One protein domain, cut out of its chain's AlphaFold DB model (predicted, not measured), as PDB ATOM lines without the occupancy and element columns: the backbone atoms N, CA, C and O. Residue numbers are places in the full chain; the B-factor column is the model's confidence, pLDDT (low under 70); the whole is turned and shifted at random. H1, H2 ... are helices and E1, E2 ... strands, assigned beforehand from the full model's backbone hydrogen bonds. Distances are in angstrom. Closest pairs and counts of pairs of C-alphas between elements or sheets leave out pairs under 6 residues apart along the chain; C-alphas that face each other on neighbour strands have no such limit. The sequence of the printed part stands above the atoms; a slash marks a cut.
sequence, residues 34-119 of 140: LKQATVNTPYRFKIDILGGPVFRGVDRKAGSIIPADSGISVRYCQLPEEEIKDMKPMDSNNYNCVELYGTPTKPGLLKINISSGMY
ATOM      1  N   LEU A  34     136.077 141.052 125.882       97.31
ATOM      2  CA  LEU A  34     135.751 141.494 124.533       97.31
ATOM      3  C   LEU A  34     136.853 141.125 123.536       97.31
ATOM      4  O   LEU A  34     138.003 140.855 123.895       97.31
ATOM      5  N   LYS A  35     136.496 141.145 122.248       96.38
ATOM      6  CA  LYS A  35     137.457 140.954 121.158       96.38
ATOM      7  C   LYS A  35     138.577 141.990 121.276       96.38
ATOM      8  O   LYS A  35     138.301 143.168 121.459       96.38
ATOM      9  N   GLN A  36     139.826 141.554 121.138       97.44
ATOM     10  CA  GLN A  36     140.981 142.448 121.237       97.44
ATOM     11  C   GLN A  36     140.910 143.595 120.220       97.44
ATOM     12  O   GLN A  36     140.417 143.422 119.099       97.44
ATOM     13  N   ALA A  37     141.440 144.747 120.619       97.88
ATOM     14  CA  ALA A  37     141.651 145.896 119.749       97.88
ATOM     15  C   ALA A  37     143.143 146.074 119.453       97.88
ATOM     16  O   ALA A  37     143.996 145.645 120.230       97.88
ATOM     17  N   THR A  38     143.453 146.769 118.365       98.25
ATOM     18  CA  THR A  38     144.829 147.073 117.963       98.25
ATOM     19  C   THR A  38     145.028 148.581 117.955       98.25
ATOM     20  O   THR A  38     144.150 149.325 117.512       98.25
ATOM     21  N   VAL A  39     146.177 149.047 118.446       98.25
ATOM     22  CA  VAL A  39     146.544 150.472 118.404       98.25
ATOM     23  C   VAL A  39     146.453 151.003 116.967       98.25
ATOM     24  O   VAL A  39     146.808 150.313 116.013       98.25
ATOM     25  N   ASN A  40     145.950 152.231 116.813       97.62
ATOM     26  CA  ASN A  40     145.734 152.915 115.531       97.62
ATOM     27  C   ASN A  40     144.755 152.221 114.563       97.62
ATOM     28  O   ASN A  40     144.634 152.641 113.415       97.62
ATOM     29  N   THR A  41     144.019 151.202 115.017       98.19
ATOM     30  CA  THR A  41     142.982 150.531 114.222       98.19
ATOM     31  C   THR A  41     141.599 150.879 114.770       98.19
ATOM     32  O   THR A  41     141.375 150.715 115.971       98.19
ATOM     33  N   PRO A  42     140.647 151.344 113.935       98.06
ATOM     34  CA  PRO A  42     139.287 151.602 114.383       98.06
ATOM     35  C   PRO A  42     138.665 150.364 115.029       98.06
ATOM     36  O   PRO A  42     138.624 149.282 114.442       98.06
ATOM     37  N   TYR A  43     138.152 150.543 116.238       98.00
ATOM     38  CA  TYR A  43     137.443 149.526 116.989       98.00
ATOM     39  C   TYR A  43     135.967 149.900 117.063       98.00
ATOM     40  O   TYR A  43     135.615 151.048 117.343       98.00
ATOM     41  N   ARG A  44     135.097 148.923 116.810       97.56
ATOM     42  CA  ARG A  44     133.649 149.064 116.940       97.56
ATOM     43  C   ARG A  44     133.072 147.750 117.436       97.56
ATOM     44  O   ARG A  44     133.260 146.717 116.796       97.56
ATOM     45  N   PHE A  45     132.376 147.791 118.562       97.38
ATOM     46  CA  PHE A  45     131.796 146.608 119.183       97.38
ATOM     47  C   PHE A  45     130.463 146.960 119.833       97.38
ATOM     48  O   PHE A  45     130.376 147.956 120.549       97.38
ATOM     49  N   LYS A  46     129.431 146.158 119.571       97.12
ATOM     50  CA  LYS A  46     128.087 146.361 120.116       97.12
ATOM     51  C   LYS A  46     127.814 145.370 121.237       97.12
ATOM     52  O   LYS A  46     128.257 144.226 121.170       97.12
ATOM     53  N   ILE A  47     127.099 145.844 122.243       97.50
ATOM     54  CA  ILE A  47     126.635 145.080 123.389       97.50
ATOM     55  C   ILE A  47     125.136 145.331 123.502       97.50
ATOM     56  O   ILE A  47     124.717 146.460 123.763       97.50
ATOM     57  N   ASP A  48     124.341 144.289 123.300       97.50
ATOM     58  CA  ASP A  48     122.893 144.355 123.452       97.50
ATOM     59  C   ASP A  48     122.505 144.060 124.901       97.50
ATOM     60  O   ASP A  48     123.111 143.219 125.568       97.50
ATOM     61  N   ILE A  49     121.488 144.769 125.381       96.31
ATOM     62  CA  ILE A  49     120.922 144.661 126.722       96.31
ATOM     63  C   ILE A  49     119.480 144.183 126.575       96.31
ATOM     64  O   ILE A  49     118.633 144.865 125.993       96.31
ATOM     65  N   LEU A  50     119.198 143.007 127.117       94.56
ATOM     66  CA  LEU A  50     117.907 142.335 127.050       94.56
ATOM     67  C   LEU A  50     117.194 142.353 128.409       94.56
ATOM     68  O   LEU A  50     117.743 142.791 129.418       94.56
ATOM     69  N   GLY A  51     115.950 141.869 128.413       90.25
ATOM     70  CA  GLY A  51     115.123 141.690 129.612       90.25
ATOM     71  C   GLY A  51     114.093 142.797 129.865       90.25
ATOM     72  O   GLY A  51     113.299 142.690 130.795       90.25
ATOM     73  N   GLY A  52     114.079 143.862 129.056       90.50
ATOM     74  CA  GLY A  52     113.094 144.942 129.152       90.50
ATOM     75  C   GLY A  52     113.627 146.307 128.702       90.50
ATOM     76  O   GLY A  52     114.819 146.429 128.412       90.50
ATOM     77  N   PRO A  53     112.767 147.339 128.635       90.81
ATOM     78  CA  PRO A  53     113.163 148.670 128.182       90.81
ATOM     79  C   PRO A  53     114.152 149.321 129.153       90.81
ATOM     80  O   PRO A  53     113.844 149.528 130.332       90.81
ATOM     81  N   VAL A  54     115.339 149.658 128.652       92.25
ATOM     82  CA  VAL A  54     116.369 150.362 129.424       92.25
ATOM     83  C   VAL A  54     116.037 151.850 129.445       92.25
ATOM     84  O   VAL A  54     115.796 152.456 128.400       92.25
ATOM     85  N   PHE A  55     116.036 152.463 130.628       85.31
ATOM     86  CA  PHE A  55     115.946 153.918 130.715       85.31
ATOM     87  C   PHE A  55     117.322 154.553 130.565       85.31
ATOM     88  O   PHE A  55     118.356 153.950 130.864       85.31
ATOM     89  N   ARG A  56     117.331 155.806 130.110       76.81
ATOM     90  CA  ARG A  56     118.551 156.608 130.031       76.81
ATOM     91  C   ARG A  56     119.199 156.662 131.418       76.81
ATOM     92  O   ARG A  56     118.552 157.108 132.363       76.81
ATOM     93  N   GLY A  57     120.463 156.244 131.523       66.81
ATOM     94  CA  GLY A  57     121.198 156.248 132.790       66.81
ATOM     95  C   GLY A  57     121.157 157.611 133.487       66.81
ATOM     96  O   GLY A  57     120.994 158.645 132.831       66.81
ATOM     97  N   VAL A  58     121.318 157.617 134.814       61.75
ATOM     98  CA  VAL A  58     121.173 158.813 135.671       61.75
ATOM     99  C   VAL A  58     122.028 159.989 135.165       61.75
ATOM    100  O   VAL A  58     121.550 161.120 135.108       61.75
ATOM    101  N   ASP A  59     123.230 159.702 134.654       66.56
ATOM    102  CA  ASP A  59     124.168 160.698 134.107       66.56
ATOM    103  C   ASP A  59     124.110 160.857 132.578       66.56
ATOM    104  O   ASP A  59     124.996 161.458 131.968       66.56
ATOM    105  N   ARG A  60     123.092 160.292 131.918       69.44
ATOM    106  CA  ARG A  60     122.946 160.229 130.449       69.44
ATOM    107  C   ARG A  60     124.096 159.526 129.713       69.44
ATOM    108  O   ARG A  60     124.183 159.622 128.490       69.44
ATOM    109  N   LYS A  61     124.968 158.824 130.435       79.81
ATOM    110  CA  LYS A  61     126.078 158.042 129.882       79.81
ATOM    111  C   LYS A  61     125.673 156.576 129.782       79.81
ATOM    112  O   LYS A  61     125.028 156.056 130.684       79.81
ATOM    113  N   ALA A  62     126.092 155.920 128.702       86.69
ATOM    114  CA  ALA A  62     125.891 154.483 128.506       86.69
ATOM    115  C   ALA A  62     126.822 153.619 129.378       86.69
ATOM    116  O   ALA A  62     126.597 152.424 129.533       86.69
ATOM    117  N   GLY A  63     127.873 154.222 129.937       91.75
ATOM    118  CA  GLY A  63     128.857 153.545 130.765       91.75
ATOM    119  C   GLY A  63     130.092 154.404 131.020       91.75
ATOM    120  O   GLY A  63     130.106 155.607 130.736       91.75
ATOM    121  N   SER A  64     131.143 153.769 131.528       94.12
ATOM    122  CA  SER A  64     132.455 154.371 131.768       94.12
ATOM    123  C   SER A  64     133.587 153.470 131.272       94.12
ATOM    124  O   SER A  64     133.418 152.259 131.131       94.12
ATOM    125  N   ILE A  65     134.738 154.079 130.976       96.31
ATOM    126  CA  ILE A  65     135.948 153.393 130.509       96.31
ATOM    127  C   ILE A  65     137.136 153.896 131.318       96.31
ATOM    128  O   ILE A  65     137.315 155.104 131.488       96.31
ATOM    129  N   ILE A  66     137.959 152.963 131.789       97.06
ATOM    130  CA  ILE A  66     139.193 153.243 132.517       97.06
ATOM    131  C   ILE A  66     140.338 152.438 131.878       97.06
ATOM    132  O   ILE A  66     140.229 151.216 131.786       97.06
ATOM    133  N   PRO A  67     141.454 153.077 131.486       96.69
ATOM    134  CA  PRO A  67     141.700 154.520 131.524       96.69
ATOM    135  C   PRO A  67     140.946 155.287 130.414       96.69
ATOM    136  O   PRO A  67     140.722 154.773 129.316       96.69
ATOM    137  N   ALA A  68     140.557 156.532 130.708       94.44
ATOM    138  CA  ALA A  68     139.721 157.359 129.826       94.44
ATOM    139  C   ALA A  68     140.456 157.891 128.578       94.44
ATOM    140  O   ALA A  68     139.830 158.206 127.573       94.44
ATOM    141  N   ASP A  69     141.785 157.963 128.617       95.38
ATOM    142  CA  ASP A  69     142.657 158.428 127.530       95.38
ATOM    143  C   ASP A  69     143.085 157.291 126.581       95.38
ATOM    144  O   ASP A  69     144.113 157.365 125.914       95.38
ATOM    145  N   SER A  70     142.307 156.208 126.532       95.69
ATOM    146  CA  SER A  70     142.575 155.049 125.675       95.69
ATOM    147  C   SER A  70     142.271 155.289 124.198       95.69
ATOM    148  O   SER A  70     142.749 154.528 123.365       95.69
ATOM    149  N   GLY A  71     141.471 156.309 123.868       96.81
ATOM    150  CA  GLY A  71     140.934 156.527 122.520       96.81
ATOM    151  C   GLY A  71     139.671 155.714 122.210       96.81
ATOM    152  O   GLY A  71     139.121 155.843 121.117       96.81
ATOM    153  N   ILE A  72     139.179 154.916 123.168       97.62
ATOM    154  CA  ILE A  72     137.886 154.227 123.099       97.62
ATOM    155  C   ILE A  72     136.855 154.972 123.948       97.62
ATOM    156  O   ILE A  72     137.140 155.435 125.050       97.62
ATOM    157  N   SER A  73     135.644 155.088 123.416       95.94
ATOM    158  CA  SER A  73     134.477 155.712 124.033       95.94
ATOM    159  C   SER A  73     133.296 154.744 124.053       95.94
ATOM    160  O   SER A  73     133.247 153.783 123.285       95.94
ATOM    161  N   VAL A  74     132.332 155.016 124.930       94.56
ATOM    162  CA  VAL A  74     131.093 154.245 125.076       94.56
ATOM    163  C   VAL A  74     129.888 155.154 124.853       94.56
ATOM    164  O   VAL A  74     129.828 156.260 125.396       94.56
ATOM    165  N   ARG A  75     128.924 154.706 124.048       92.38
ATOM    166  CA  ARG A  75     127.659 155.416 123.792       92.38
ATOM    167  C   ARG A  75     126.507 154.440 123.604       92.38
ATOM    168  O   ARG A  75     126.741 153.266 123.352       92.38
ATOM    169  N   TYR A  76     125.273 154.930 123.668       93.12
ATOM    170  CA  TYR A  76     124.131 154.156 123.187       93.12
ATOM    171  C   TYR A  76     124.166 154.061 121.660       93.12
ATOM    172  O   TYR A  76     124.639 154.978 120.982       93.12
ATOM    173  N   CYS A  77     123.677 152.950 121.122       93.19
ATOM    174  CA  CYS A  77     123.497 152.791 119.688       93.19
ATOM    175  C   CYS A  77     122.425 153.760 119.185       93.19
ATOM    176  O   CYS A  77     121.512 154.137 119.917       93.19
ATOM    177  N   GLN A  78     122.517 154.136 117.916       90.00
ATOM    178  CA  GLN A  78     121.447 154.869 117.248       90.00
ATOM    179  C   GLN A  78     120.407 153.884 116.708       90.00
ATOM    180  O   GLN A  78     120.753 152.761 116.328       90.00
ATOM    181  N   LEU A  79     119.146 154.307 116.701       87.25
ATOM    182  CA  LEU A  79     118.071 153.647 115.968       87.25
ATOM    183  C   LEU A  79     118.381 153.648 114.454       87.25
ATOM    184  O   LEU A  79     119.279 154.364 114.001       87.25
ATOM    185  N   PRO A  80     117.695 152.825 113.650       84.75
ATOM    186  CA  PRO A  80     117.807 152.883 112.196       84.75
ATOM    187  C   PRO A  80     117.453 154.274 111.652       84.75
ATOM    188  O   PRO A  80     116.533 154.922 112.144       84.75
ATOM    189  N   GLU A  81     118.155 154.738 110.614       80.88
ATOM    190  CA  GLU A  81     117.936 156.078 110.032       80.88
ATOM    191  C   GLU A  81     116.489 156.303 109.568       80.88
ATOM    192  O   GLU A  81     115.962 157.409 109.686       80.88
ATOM    193  N   GLU A  82     115.830 155.239 109.107       80.12
ATOM    194  CA  GLU A  82     114.422 155.235 108.698       80.12
ATOM    195  C   GLU A  82     113.478 155.633 109.843       80.12
ATOM    196  O   GLU A  82     112.478 156.310 109.607       80.12
ATOM    197  N   GLU A  83     113.824 155.281 111.084       77.38
ATOM    198  CA  GLU A  83     113.060 155.622 112.288       77.38
ATOM    199  C   GLU A  83     113.409 157.024 112.810       77.38
ATOM    200  O   GLU A  83     112.593 157.669 113.462       77.38
ATOM    201  N   ILE A  84     114.609 157.528 112.505       81.19
ATOM    202  CA  ILE A  84     115.131 158.786 113.063       81.19
ATOM    203  C   ILE A  84     114.725 160.013 112.238       81.19
ATOM    204  O   ILE A  84     114.853 161.134 112.728       81.19
ATOM    205  N   LYS A  85     114.222 159.835 111.010       75.44
ATOM    206  CA  LYS A  85     114.019 160.913 110.022       75.44
ATOM    207  C   LYS A  85     113.314 162.168 110.566       75.44
ATOM    208  O   LYS A  85     113.686 163.271 110.172       75.44
ATOM    209  N   ASP A  86     112.386 162.003 111.510       80.88
ATOM    210  CA  ASP A  86     111.621 163.092 112.135       80.88
ATOM    211  C   ASP A  86     111.824 163.194 113.667       80.88
ATOM    212  O   ASP A  86     111.081 163.890 114.364       80.88
ATOM    213  N   MET A  87     112.830 162.506 114.223       78.62
ATOM    214  CA  MET A  87     113.108 162.468 115.663       78.62
ATOM    215  C   MET A  87     114.167 163.487 116.086       78.62
ATOM    216  O   MET A  87     115.117 163.800 115.367       78.62
ATOM    217  N   LYS A  88     114.064 163.972 117.329       74.56
ATOM    218  CA  LYS A  88     115.154 164.749 117.928       74.56
ATOM    219  C   LYS A  88     116.357 163.825 118.178       74.56
ATOM    220  O   LYS A  88     116.161 162.680 118.578       74.56
ATOM    221  N   PRO A  89     117.607 164.320 118.094       69.88
ATOM    222  CA  PRO A  89     118.812 163.505 118.320       69.88
ATOM    223  C   PRO A  89     118.897 162.799 119.685       69.88
ATOM    224  O   PRO A  89     119.716 161.910 119.882       69.88
ATOM    225  N   MET A  90     118.107 163.227 120.675       67.31
ATOM    226  CA  MET A  90     118.044 162.566 121.981       67.31
ATOM    227  C   MET A  90     117.126 161.342 122.003       67.31
ATOM    228  O   MET A  90     117.350 160.459 122.836       67.31
ATOM    229  N   ASP A  91     116.149 161.308 121.101       73.25
ATOM    230  CA  ASP A  91     115.125 160.271 120.982       73.25
ATOM    231  C   ASP A  91     115.546 159.192 119.972       73.25
ATOM    232  O   ASP A  91     114.992 158.103 119.959       73.25
ATOM    233  N   SER A  92     116.599 159.458 119.196       81.94
ATOM    234  CA  SER A  92     117.179 158.530 118.224       81.94
ATOM    235  C   SER A  92     118.075 157.445 118.831       81.94
ATOM    236  O   SER A  92     118.707 156.693 118.092       81.94
ATOM    237  N   ASN A  93     118.185 157.364 120.160       87.12
ATOM    238  CA  ASN A  93     119.033 156.375 120.824       87.12
ATOM    239  C   ASN A  93     118.259 155.090 121.115       87.12
ATOM    240  O   ASN A  93     117.216 155.113 121.767       87.12
ATOM    241  N   ASN A  94     118.847 153.959 120.744       91.88
ATOM    242  CA  ASN A  94     118.457 152.657 121.254       91.88
ATOM    243  C   ASN A  94     119.146 152.420 122.608       91.88
ATOM    244  O   ASN A  94     120.313 152.031 122.662       91.88
ATOM    245  N   TYR A  95     118.428 152.643 123.711       92.56
ATOM    246  CA  TYR A  95     118.969 152.463 125.066       92.56
ATOM    247  C   TYR A  95     119.268 151.003 125.433       92.56
ATOM    248  O   TYR A  95     120.036 150.752 126.361       92.56
ATOM    249  N   ASN A  96     118.711 150.047 124.689       94.69
ATOM    250  CA  ASN A  96     118.970 148.618 124.833       94.69
ATOM    251  C   ASN A  96     120.219 148.157 124.063       94.69
ATOM    252  O   ASN A  96     120.501 146.967 124.032       94.69
ATOM    253  N   CYS A  97     120.976 149.067 123.449       95.44
ATOM    254  CA  CYS A  97     122.216 148.744 122.755       95.44
ATOM    255  C   CYS A  97     123.292 149.764 123.119       95.44
ATOM    256  O   CYS A  97     123.078 150.977 123.078       95.44
ATOM    257  N   VAL A  98     124.470 149.263 123.469       95.62
ATOM    258  CA  VAL A  98     125.655 150.061 123.772       95.62
ATOM    259  C   VAL A  98     126.728 149.752 122.745       95.62
ATOM    260  O   VAL A  98     126.956 148.608 122.369       95.62
ATOM    261  N   GLU A  99     127.416 150.787 122.291       96.00
ATOM    262  CA  GLU A  99     128.507 150.688 121.345       96.00
ATOM    263  C   GLU A  99     129.794 151.219 121.974       96.00
ATOM    264  O   GLU A  99     129.869 152.367 122.424       96.00
ATOM    265  N   LEU A 100     130.818 150.372 121.954       97.19
ATOM    266  CA  LEU A 100     132.203 150.751 122.172       97.19
ATOM    267  C   LEU A 100     132.807 151.120 120.828       97.19
ATOM    268  O   LEU A 100     132.758 150.329 119.883       97.19
ATOM    269  N   TYR A 101     133.365 152.319 120.734       97.38
ATOM    270  CA  TYR A 101     133.885 152.842 119.480       97.38
ATOM    271  C   TYR A 101     135.082 153.761 119.692       97.38
ATOM    272  O   TYR A 101     135.241 154.367 120.750       97.38
ATOM    273  N   GLY A 102     135.903 153.894 118.657       97.56
ATOM    274  CA  GLY A 102     137.038 154.808 118.632       97.56
ATOM    275  C   GLY A 102     138.273 154.140 118.052       97.56
ATOM    276  O   GLY A 102     138.193 153.055 117.482       97.56
ATOM    277  N   THR A 103     139.417 154.788 118.213       98.31
ATOM    278  CA  THR A 103     140.701 154.281 117.728       98.31
ATOM    279  C   THR A 103     141.663 154.273 118.908       98.31
ATOM    280  O   THR A 103     142.005 155.356 119.392       98.31
ATOM    281  N   PRO A 104     142.089 153.095 119.403       97.62
ATOM    282  CA  PRO A 104     142.988 153.037 120.538       97.62
ATOM    283  C   PRO A 104     144.322 153.719 120.242       97.62
ATOM    284  O   PRO A 104     144.918 153.488 119.189       97.62
ATOM    285  N   THR A 105     144.820 154.511 121.184       96.69
ATOM    286  CA  THR A 105     146.083 155.260 121.038       96.69
ATOM    287  C   THR A 105     147.262 154.600 121.746       96.69
ATOM    288  O   THR A 105     148.413 154.922 121.458       96.69
ATOM    289  N   LYS A 106     146.994 153.673 122.671       96.44
ATOM    290  CA  LYS A 106     148.009 153.001 123.489       96.44
ATOM    291  C   LYS A 106     147.601 151.569 123.842       96.44
ATOM    292  O   LYS A 106     146.409 151.318 124.032       96.44
ATOM    293  N   PRO A 107     148.565 150.638 123.949       97.75
ATOM    294  CA  PRO A 107     148.286 149.281 124.390       97.75
ATOM    295  C   PRO A 107     147.934 149.259 125.881       97.75
ATOM    296  O   PRO A 107     148.332 150.140 126.649       97.75
ATOM    297  N   GLY A 108     147.209 148.228 126.302       97.69
ATOM    298  CA  GLY A 108     146.843 148.035 127.700       97.69
ATOM    299  C   GLY A 108     145.481 147.382 127.892       97.69
ATOM    300  O   GLY A 108     144.770 147.071 126.939       97.69
ATOM    301  N   LEU A 109     145.126 147.173 129.156       98.38
ATOM    302  CA  LEU A 109     143.831 146.636 129.553       98.38
ATOM    303  C   LEU A 109     142.861 147.782 129.849       98.38
ATOM    304  O   LEU A 109     143.122 148.598 130.735       98.38
ATOM    305  N   LEU A 110     141.736 147.815 129.142       98.38
ATOM    306  CA  LEU A 110     140.631 148.724 129.425       98.38
ATOM    307  C   LEU A 110     139.581 147.999 130.264       98.38
ATOM    308  O   LEU A 110     139.160 146.893 129.922       98.38
ATOM    309  N   LYS A 111     139.142 148.647 131.342       98.31
ATOM    310  CA  LYS A 111     137.967 148.263 132.122       98.31
ATOM    311  C   LYS A 111     136.791 149.104 131.660       98.31
ATOM    312  O   LYS A 111     136.879 150.331 131.643       98.31
ATOM    313  N   ILE A 112     135.712 148.443 131.282       97.94
ATOM    314  CA  ILE A 112     134.494 149.065 130.778       97.94
ATOM    315  C   ILE A 112     133.378 148.690 131.739       97.94
ATOM    316  O   ILE A 112     133.187 147.512 132.006       97.94
ATOM    317  N   ASN A 113     132.633 149.671 132.228       96.44
ATOM    318  CA  ASN A 113     131.457 149.428 133.054       96.44
ATOM    319  C   ASN A 113     130.217 149.972 132.344       96.44
ATOM    320  O   ASN A 113     130.179 151.148 131.980       96.44
ATOM    321  N   ILE A 114     129.218 149.116 132.147       94.94
ATOM    322  CA  ILE A 114     127.909 149.469 131.597       94.94
ATOM    323  C   ILE A 114     126.897 149.364 132.730       94.94
ATOM    324  O   ILE A 114     126.631 148.275 133.236       94.94
ATOM    325  N   SER A 115     126.318 150.495 133.116       91.62
ATOM    326  CA  SER A 115     125.361 150.573 134.216       91.62
ATOM    327  C   SER A 115     124.174 151.450 133.844       91.62
ATOM    328  O   SER A 115     124.356 152.574 133.371       91.62
ATOM    329  N   SER A 116     122.964 150.963 134.092       91.44
ATOM    330  CA  SER A 116     121.732 151.741 133.963       91.44
ATOM    331  C   SER A 116     120.636 151.094 134.811       91.44
ATOM    332  O   SER A 116     120.919 150.296 135.706       91.44
ATOM    333  N   GLY A 117     119.376 151.414 134.540       90.44
ATOM    334  CA  GLY A 117     118.274 150.583 134.990       90.44
ATOM    335  C   GLY A 117     117.245 150.310 133.906       90.44
ATOM    336  O   GLY A 117     117.313 150.819 132.784       90.44
ATOM    337  N   MET A 118     116.300 149.457 134.268       91.69
ATOM    338  CA  MET A 118     115.232 148.953 133.423       91.69
ATOM    339  C   MET A 118     113.894 149.350 134.017       91.69
ATOM    340  O   MET A 118     113.695 149.297 135.237       91.69
ATOM    341  N   TYR A 119     112.968 149.750 133.152       89.19
ATOM    342  CA  TYR A 119     111.610 150.031 133.583       89.19
ATOM    343  C   TYR A 119     110.953 148.759 134.113       89.19
ATOM    344  O   TYR A 119     111.013 147.699 133.493       89.19
TER     345      TYR A 119
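What this domain is: This is residues 34 to 119 of the 140 residues of an uncharacterized protein of Buttiauxella agrestis ATCC 33320 (UniProt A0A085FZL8). A strongly twisted antiparallel sheet, E1 - E4 - E3, faces a narrow antiparallel ribbon, E2 - E5, in a small sandwich, with short helix H1 off one end. The printed part has 86 residues with one named helix and five named strands, in the order E1 E2 E3 H1 E4 E5 along the chain; the class is mostly strand, with strands holding 39 of the 43 residues in named elements. It is only just compact, close to loose: radius of gyration of the C-alphas 13.9 A, spans 39 by 26 by 21 A.

Where its parts are: E1, residues 43 to 50, 23.1 A, begins at C-alpha (137.443, 149.526, 116.989). E4, residues 93 to 102, bends by 114 degrees at residue 96. E3 is residues 72 to 78, E2 64 to 66, H1 81 to 84. E5, residues 108 to 118, 32.1 A, ends at C-alpha (115.232, 148.953, 133.423).

How they stand to each other: Inner strand E4 is antiparallel to E1 (N 47 to O 98, 2.8 A) and E3 (N 75 to O 99, 3.0 A). The closest C-alphas of E3 and E2 are Val 74 and Ser 64, 6.8 A. E2 is antiparallel to E5 (N 64 to O 113, 2.8 A). H1, too short for an O i to N i+4 pair, is not on the three-stranded sheet.

The domain as a whole: The printed part has no cut. The link E1 to E2 is long, 13 residues. Residues 57 to 60 and 89 to 90 have pLDDT under 70.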